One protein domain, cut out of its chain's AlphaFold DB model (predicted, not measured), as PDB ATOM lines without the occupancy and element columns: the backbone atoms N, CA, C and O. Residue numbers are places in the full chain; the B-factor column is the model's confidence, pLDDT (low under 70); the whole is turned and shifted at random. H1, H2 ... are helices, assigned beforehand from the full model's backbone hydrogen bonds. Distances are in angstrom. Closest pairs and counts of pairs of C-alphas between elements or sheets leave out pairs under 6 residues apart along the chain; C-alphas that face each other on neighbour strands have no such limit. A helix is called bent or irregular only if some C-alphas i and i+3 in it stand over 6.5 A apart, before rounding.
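What this domain is: This is residues 93 to 155 of the 166 residues of a protein of Helianthus annuus (UniProt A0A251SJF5). Picture an L made by the two arms of one bent helix: the short arm H2a and the long arm H2b meet at a corner, and the small helix H1 packs crosswise on the short arm to make a small head. From this head the long arm reaches away and makes most of the length, with residues 125 to 136, 138 to 144 and 146 to 155 sticking out, and it turns again at a kink near residue 144. The printed part has 63 residues with two named helices, H1 then H2, and no named strand; its class is all helix. The whole is extended, with a radius of gyration of the C-alphas of 18.8 A and spans of 58 by 21 by 16 A.

How they stand to each other: Begin with H1, residues 93 to 100; a short link of 7 residues leads from it to H2, residues 108 to 155. By its hydrogen bonds H2 was assigned as one helix, but it is bent, with C-alphas 118 and 121 9.3 A apart, and its arms are H2a, residues 108 to 118, and H2b, residues 121 to 155. H1 and H2a touch, and their closest C-alphas, those of Val 94 and Gly 111, are 6.2 A apart. Their lines are about perpendicular, at 84 degrees. H2a and H2b are close but not clearly touching: their closest C-alphas, those of Leu 116 and Phe 124, are 7.4 A apart. Their lines are about perpendicular, at 89 degrees. H1 and H2b are apart. Look along the backbone of H1 and H2a, where every O i to N i+4 pair is within hydrogen-bond range; in H2b 26 of 31 are.

Where its parts are: Find C-alpha 93 at (55.092, 140.051, 194.783), where H1 begins; it is 10.5 A long. H2a starts at C-alpha 108, at (47.318, 134.625, 199.030), and is 15.1 A long. H2b runs 41.6 A to C-alpha 155 at (91.021, 137.039, 171.913); it is irregular, with C-alphas 143 and 146 7.2 A apart, and has a kink of 76 degrees near residue 144.

The domain as a whole: The two C-alphas farthest apart, those of Val 103 and Ser 154, are 59.0 A apart. The printed part has no cut and no long link. In the B-factor column, read a mean pLDDT of 70.2 for the printed part, with residues 101 to 109 and 139 to 155 of this predicted model under 70.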
ATOM      1  N   LEU A  93      55.904 138.995 195.401       76.31
ATOM      2  CA  LEU A  93      55.092 140.051 194.783       76.31
ATOM      3  C   LEU A  93      53.643 140.046 195.282       76.31
ATOM      4  O   LEU A  93      53.080 141.114 195.524       76.31
ATOM      5  N   VAL A  94      53.026 138.872 195.462       76.38
ATOM      6  CA  VAL A  94      51.678 138.783 196.045       76.38
ATOM      7  C   VAL A  94      51.681 139.250 197.499       76.38
ATOM      8  O   VAL A  94      50.779 139.984 197.896       76.38
ATOM      9  N   LYS A  95      52.701 138.892 198.290       79.50
ATOM     10  CA  LYS A  95      52.824 139.364 199.678       79.50
ATOM     11  C   LYS A  95      52.994 140.879 199.762       79.50
ATOM     12  O   LYS A  95      52.303 141.497 200.565       79.50
ATOM     13  N   CYS A  96      53.853 141.480 198.940       81.31
ATOM     14  CA  CYS A  96      54.018 142.935 198.902       81.31
ATOM     15  C   CYS A  96      52.728 143.635 198.457       81.31
ATOM     16  O   CYS A  96      52.303 144.574 199.118       81.31
ATOM     17  N   ASN A  97      52.040 143.150 197.415       76.31
ATOM     18  CA  ASN A  97      50.742 143.711 197.011       76.31
ATOM     19  C   ASN A  97      49.687 143.601 198.118       76.31
ATOM     20  O   ASN A  97      48.916 144.530 198.329       76.31
ATOM     21  N   MET A  98      49.680 142.501 198.872       76.00
ATOM     22  CA  MET A  98      48.782 142.328 200.014       76.00
ATOM     23  C   MET A  98      49.140 143.246 201.197       76.00
ATOM     24  O   MET A  98      48.255 143.616 201.962       76.00
ATOM     25  N   GLN A  99      50.413 143.634 201.350       76.62
ATOM     26  CA  GLN A  99      50.837 144.647 202.326       76.62
ATOM     27  C   GLN A  99      50.443 146.069 201.902       76.62
ATOM     28  O   GLN A  99      50.138 146.883 202.769       76.62
ATOM     29  N   ILE A 100      50.439 146.361 200.598       79.88
ATOM     30  CA  ILE A 100      50.075 147.678 200.055       79.88
ATOM     31  C   ILE A 100      48.547 147.861 200.063       79.88
ATOM     32  O   ILE A 100      48.065 148.876 200.556       79.88
ATOM     33  N   ASP A 101      47.788 146.853 199.615       69.12
ATOM     34  CA  ASP A 101      46.322 146.883 199.501       69.12
ATOM     35  C   ASP A 101      45.660 145.721 200.264       69.12
ATOM     36  O   ASP A 101      45.051 144.803 199.699       69.12
ATOM     37  N   SER A 102      45.738 145.776 201.594       62.47
ATOM     38  CA  SER A 102      45.209 144.742 202.499       62.47
ATOM     39  C   SER A 102      43.679 144.585 202.470       62.47
ATOM     40  O   SER A 102      43.150 143.548 202.870       62.47
ATOM     41  N   VAL A 103      42.950 145.581 201.954       60.75
ATOM     42  CA  VAL A 103      41.475 145.597 201.898       60.75
ATOM     43  C   VAL A 103      40.926 144.777 200.719       60.75
ATOM     44  O   VAL A 103      39.841 144.203 200.817       60.75
ATOM     45  N   LYS A 104      41.672 144.674 199.610       59.59
ATOM     46  CA  LYS A 104      41.238 143.986 198.375       59.59
ATOM     47  C   LYS A 104      41.667 142.510 198.330       59.59
ATOM     48  O   LYS A 104      41.032 141.705 197.651       59.59
ATOM     49  N   TYR A 105      42.695 142.128 199.093       59.09
ATOM     50  CA  TYR A 105      43.327 140.807 199.034       59.09
ATOM     51  C   TYR A 105      43.200 140.035 200.356       59.09
ATOM     52  O   TYR A 105      44.064 140.090 201.223       59.09
ATOM     53  N   LYS A 106      42.115 139.263 200.506       62.31
ATOM     54  CA  LYS A 106      41.806 138.503 201.738       62.31
ATOM     55  C   LYS A 106      42.581 137.179 201.882       62.31
ATOM     56  O   LYS A 106      42.521 136.540 202.927       62.31
ATOM     57  N   SER A 107      43.240 136.709 200.817       67.00
ATOM     58  CA  SER A 107      43.969 135.430 200.785       67.00
ATOM     59  C   SER A 107      45.015 135.381 199.663       67.00
ATOM     60  O   SER A 107      44.790 135.891 198.567       67.00
ATOM     61  N   ILE A 108      46.147 134.716 199.928       67.44
ATOM     62  CA  ILE A 108      47.318 134.625 199.030       67.44
ATOM     63  C   ILE A 108      46.965 133.967 197.684       67.44
ATOM     64  O   ILE A 108      47.405 134.427 196.633       67.44
ATOM     65  N   SER A 109      46.138 132.920 197.693       68.06
ATOM     66  CA  SER A 109      45.712 132.207 196.479       68.06
ATOM     67  C   SER A 109      44.767 133.037 195.604       68.06
ATOM     68  O   SER A 109      44.925 133.069 194.384       68.06
ATOM     69  N   SER A 110      43.827 133.759 196.222       71.81
ATOM     70  CA  SER A 110      42.954 134.713 195.529       71.81
ATOM     71  C   SER A 110      43.767 135.875 194.952       71.81
ATOM     72  O   SER A 110      43.553 136.289 193.812       71.81
ATOM     73  N   GLY A 111      44.785 136.328 195.694       71.06
ATOM     74  CA  GLY A 111      45.689 137.378 195.245       71.06
ATOM     75  C   GLY A 111      46.531 137.001 194.040       71.06
ATOM     76  O   GLY A 111      46.655 137.801 193.119       71.06
ATOM     77  N   PHE A 112      47.008 135.759 193.975       73.69
ATOM     78  CA  PHE A 112      47.716 135.256 192.800       73.69
ATOM     79  C   PHE A 112      46.823 135.247 191.548       73.69
ATOM     80  O   PHE A 112      47.249 135.670 190.476       73.69
ATOM     81  N   GLY A 113      45.564 134.814 191.684       76.25
ATOM     82  CA  GLY A 113      44.602 134.772 190.580       76.25
ATOM     83  C   GLY A 113      44.197 136.157 190.066       76.25
ATOM     84  O   GLY A 113      44.122 136.364 188.856       76.25
ATOM     85  N   VAL A 114      43.973 137.115 190.966       75.19
ATOM     86  CA  VAL A 114      43.658 138.506 190.602       75.19
ATOM     87  C   VAL A 114      44.885 139.206 190.014       75.19
ATOM     88  O   VAL A 114      44.753 139.857 188.983       75.19
ATOM     89  N   LEU A 115      46.083 138.991 190.568       73.19
ATOM     90  CA  LEU A 115      47.332 139.532 190.025       73.19
ATOM     91  C   LEU A 115      47.597 139.017 188.602       73.19
ATOM     92  O   LEU A 115      47.930 139.798 187.714       73.19
ATOM     93  N   LEU A 116      47.378 137.720 188.356       75.62
ATOM     94  CA  LEU A 116      47.455 137.138 187.012       75.62
ATOM     95  C   LEU A 116      46.407 137.715 186.054       75.62
ATOM     96  O   LEU A 116      46.674 137.798 184.858       75.62
ATOM     97  N   LYS A 117      45.231 138.112 186.549       79.06
ATOM     98  CA  LYS A 117      44.168 138.726 185.741       79.06
ATOM     99  C   LYS A 117      44.428 140.202 185.432       79.06
ATOM    100  O   LYS A 117      44.146 140.623 184.317       79.06
ATOM    101  N   GLU A 118      44.965 140.962 186.387       78.50
ATOM    102  CA  GLU A 118      45.264 142.394 186.236       78.50
ATOM    103  C   GLU A 118      46.548 142.639 185.428       78.50
ATOM    104  O   GLU A 118      46.559 143.474 184.528       78.50
ATOM    105  N   GLN A 119      47.626 141.899 185.706       73.94
ATOM    106  CA  GLN A 119      48.916 142.045 185.010       73.94
ATOM    107  C   GLN A 119      49.022 141.153 183.761       73.94
ATOM    108  O   GLN A 119      49.840 141.400 182.869       73.94
ATOM    109  N   GLY A 120      48.200 140.103 183.681       76.00
ATOM    110  CA  GLY A 120      48.249 139.117 182.607       76.00
ATOM    111  C   GLY A 120      49.493 138.221 182.654       76.00
ATOM    112  O   GLY A 120      50.520 138.532 183.261       76.00
ATOM    113  N   MET A 121      49.448 137.120 181.899       71.94
ATOM    114  CA  MET A 121      50.606 136.234 181.701       71.94
ATOM    115  C   MET A 121      51.800 136.991 181.086       71.94
ATOM    116  O   MET A 121      52.953 136.727 181.410       71.94
ATOM    117  N   ARG A 122      51.528 137.977 180.218       73.75
ATOM    118  CA  ARG A 122      52.554 138.791 179.541       73.75
ATOM    119  C   ARG A 122      53.272 139.760 180.482       73.75
ATOM    120  O   ARG A 122      54.478 139.938 180.325       73.75
ATOM    121  N   GLY A 123      52.571 140.348 181.454       73.19
ATOM    122  CA  GLY A 123      53.196 141.160 182.504       73.19
ATOM    123  C   GLY A 123      54.066 140.306 183.423       73.19
ATOM    124  O   GLY A 123      55.201 140.666 183.727       73.19
ATOM    125  N   PHE A 124      53.590 139.104 183.746       72.00
ATOM    126  CA  PHE A 124      54.320 138.134 184.557       72.00
ATOM    127  C   PHE A 124      55.632 137.674 183.899       72.00
ATOM    128  O   PHE A 124      56.693 137.731 184.518       72.00
ATOM    129  N   PHE A 125      55.595 137.321 182.609       71.56
ATOM    130  CA  PHE A 125      56.797 136.964 181.848       71.56
ATOM    131  C   PHE A 125      57.803 138.119 181.745       71.56
ATOM    132  O   PHE A 125      59.010 137.888 181.804       71.56
ATOM    133  N   ARG A 126      57.335 139.371 181.653       72.81
ATOM    134  CA  ARG A 126      58.218 140.546 181.618       72.81
ATOM    135  C   ARG A 126      58.896 140.840 182.959       72.81
ATOM    136  O   ARG A 126      59.945 141.470 182.944       72.81
ATOM    137  N   GLY A 127      58.348 140.363 184.079       72.44
ATOM    138  CA  GLY A 127      59.012 140.366 185.389       72.44
ATOM    139  C   GLY A 127      59.909 139.143 185.618       72.44
ATOM    140  O   GLY A 127      60.963 139.253 186.232       72.44
ATOM    141  N   TRP A 128      59.547 137.983 185.070       75.88
ATOM    142  CA  TRP A 128      60.334 136.752 185.197       75.88
ATOM    143  C   TRP A 128      61.662 136.785 184.450       75.88
ATOM    144  O   TRP A 128      62.677 136.353 184.991       75.88
ATOM    145  N   VAL A 129      61.670 137.315 183.226       81.38
ATOM    146  CA  VAL A 129      62.889 137.437 182.414       81.38
ATOM    147  C   VAL A 129      63.994 138.225 183.135       81.38
ATOM    148  O   VAL A 129      65.090 137.682 183.250       81.38
ATOM    149  N   PRO A 130      63.766 139.447 183.657       79.31
ATOM    150  CA  PRO A 130      64.812 140.195 184.350       79.31
ATOM    151  C   PRO A 130      65.237 139.547 185.673       79.31
ATOM    152  O   PRO A 130      66.423 139.581 185.986       79.31
ATOM    153  N   THR A 131      64.332 138.902 186.419       78.44
ATOM    154  CA  THR A 131      64.692 138.174 187.650       78.44
ATOM    155  C   THR A 131      65.581 136.975 187.353       78.44
ATOM    156  O   THR A 131      66.627 136.804 187.981       78.44
ATOM    157  N   LEU A 132      65.195 136.160 186.369       77.88
ATOM    158  CA  LEU A 132      65.977 135.003 185.961       77.88
ATOM    159  C   LEU A 132      67.318 135.461 185.399       77.88
ATOM    160  O   LEU A 132      68.343 134.950 185.829       77.88
ATOM    161  N   LEU A 133      67.337 136.451 184.504       81.88
ATOM    162  CA  LEU A 133      68.564 136.969 183.905       81.88
ATOM    163  C   LEU A 133      69.502 137.576 184.956       81.88
ATOM    164  O   LEU A 133      70.692 137.292 184.922       81.88
ATOM    165  N   GLY A 134      68.985 138.356 185.909       82.31
ATOM    166  CA  GLY A 134      69.779 138.998 186.958       82.31
ATOM    167  C   GLY A 134      70.422 137.999 187.921       82.31
ATOM    168  O   GLY A 134      71.637 138.031 188.119       82.31
ATOM    169  N   TYR A 135      69.640 137.061 188.466       78.12
ATOM    170  CA  TYR A 135      70.157 136.025 189.370       78.12
ATOM    171  C   TYR A 135      71.049 135.012 188.647       78.12
ATOM    172  O   TYR A 135      72.090 134.604 189.167       78.12
ATOM    173  N   SER A 136      70.695 134.653 187.412       74.50
ATOM    174  CA  SER A 136      71.519 133.774 186.582       74.50
ATOM    175  C   SER A 136      72.837 134.437 186.207       74.50
ATOM    176  O   SER A 136      73.868 133.781 186.272       74.50
ATOM    177  N   ALA A 137      72.838 135.732 185.877       74.62
ATOM    178  CA  ALA A 137      74.059 136.490 185.624       74.62
ATOM    179  C   ALA A 137      74.915 136.610 186.889       74.62
ATOM    180  O   ALA A 137      76.125 136.440 186.808       74.62
ATOM    181  N   GLN A 138      74.317 136.814 188.067       71.56
ATOM    182  CA  GLN A 138      75.057 136.815 189.331       71.56
ATOM    183  C   GLN A 138      75.748 135.461 189.581       71.56
ATOM    184  O   GLN A 138      76.939 135.421 189.903       71.56
ATOM    185  N   GLY A 139      75.031 134.347 189.398       65.25
ATOM    186  CA  GLY A 139      75.584 132.996 189.537       65.25
ATOM    187  C   GLY A 139      76.639 132.675 188.473       65.25
ATOM    188  O   GLY A 139      77.706 132.147 188.789       65.25
ATOM    189  N   ALA A 140      76.385 133.063 187.225       67.00
ATOM    190  CA  ALA A 140      77.292 132.861 186.103       67.00
ATOM    191  C   ALA A 140      78.567 133.696 186.227       67.00
ATOM    192  O   ALA A 140      79.650 133.196 185.944       67.00
ATOM    193  N   CYS A 141      78.483 134.937 186.703       68.31
ATOM    194  CA  CYS A 141      79.661 135.761 186.951       68.31
ATOM    195  C   CYS A 141      80.507 135.201 188.101       68.31
ATOM    196  O   CYS A 141      81.732 135.220 188.020       68.31
ATOM    197  N   LYS A 142      79.890 134.639 189.149       65.00
ATOM    198  CA  LYS A 142      80.635 134.081 190.288       65.00
ATOM    199  C   LYS A 142      81.455 132.833 189.919       65.00
ATOM    200  O   LYS A 142      82.547 132.659 190.451       65.00
ATOM    201  N   PHE A 143      80.941 131.979 189.029       58.66
ATOM    202  CA  PHE A 143      81.561 130.685 188.696       58.66
ATOM    203  C   PHE A 143      82.149 130.591 187.277       58.66
ATOM    204  O   PHE A 143      83.075 129.815 187.055       58.66
ATOM    205  N   GLY A 144      81.648 131.370 186.318       59.03
ATOM    206  CA  GLY A 144      82.034 131.308 184.902       59.03
ATOM    207  C   GLY A 144      82.992 132.411 184.442       59.03
ATOM    208  O   GLY A 144      83.655 132.259 183.416       59.03
ATOM    209  N   PHE A 145      83.112 133.514 185.188       63.78
ATOM    210  CA  PHE A 145      83.848 134.689 184.712       63.78
ATOM    211  C   PHE A 145      85.367 134.483 184.631       63.78
ATOM    212  O   PHE A 145      86.004 135.088 183.778       63.78
ATOM    213  N   TYR A 146      85.953 133.595 185.440       56.12
ATOM    214  CA  TYR A 146      87.414 133.442 185.522       56.12
ATOM    215  C   TYR A 146      88.060 132.989 184.195       56.12
ATOM    216  O   TYR A 146      89.064 133.551 183.767       56.12
ATOM    217  N   GLU A 147      87.447 132.036 183.485       56.22
ATOM    218  CA  GLU A 147      87.928 131.557 182.174       56.22
ATOM    219  C   GLU A 147      87.270 132.299 180.992       56.22
ATOM    220  O   GLU A 147      87.880 132.428 179.929       56.22
ATOM    221  N   PHE A 148      86.067 132.874 181.169       61.50
ATOM    222  CA  PHE A 148      85.466 133.751 180.153       61.50
ATOM    223  C   PHE A 148      86.317 135.000 179.940       61.50
ATOM    224  O   PHE A 148      86.590 135.360 178.797       61.50
ATOM    225  N   PHE A 149      86.807 135.616 181.022       60.69
ATOM    226  CA  PHE A 149      87.717 136.749 180.913       60.69
ATOM    227  C   PHE A 149      89.032 136.333 180.275       60.69
ATOM    228  O   PHE A 149      89.491 137.007 179.371       60.69
ATOM    229  N   LYS A 150      89.600 135.185 180.639       57.78
ATOM    230  CA  LYS A 150      90.850 134.697 180.046       57.78
ATOM    231  C   LYS A 150      90.725 134.471 178.536       57.78
ATOM    232  O   LYS A 150      91.600 134.883 177.784       57.78
ATOM    233  N   LYS A 151      89.604 133.911 178.066       56.84
ATOM    234  CA  LYS A 151      89.339 133.703 176.636       56.84
ATOM    235  C   LYS A 151      88.984 135.000 175.902       56.84
ATOM    236  O   LYS A 151      89.479 135.204 174.804       56.84
ATOM    237  N   TYR A 152      88.179 135.879 176.500       65.75
ATOM    238  CA  TYR A 152      87.810 137.187 175.940       65.75
ATOM    239  C   TYR A 152      89.024 138.121 175.844       65.75
ATOM    240  O   TYR A 152      89.283 138.701 174.792       65.75
ATOM    241  N   TYR A 153      89.837 138.183 176.900       56.38
ATOM    242  CA  TYR A 153      91.073 138.961 176.944       56.38
ATOM    243  C   TYR A 153      92.153 138.354 176.051       56.38
ATOM    244  O   TYR A 153      92.837 139.100 175.374       56.38
ATOM    245  N   SER A 154      92.280 137.026 175.959       57.31
ATOM    246  CA  SER A 154      93.225 136.394 175.025       57.31
ATOM    247  C   SER A 154      92.804 136.532 173.554       57.31
ATOM    248  O   SER A 154      93.658 136.423 172.681       57.31
ATOM    249  N   ASN A 155      91.518 136.767 173.267       58.44
ATOM    250  CA  ASN A 155      91.021 137.039 171.913       58.44
ATOM    251  C   ASN A 155      91.187 138.521 171.531       58.44
ATOM    252  O   ASN A 155      91.507 138.820 170.390       58.44
TER     253      ASN A 155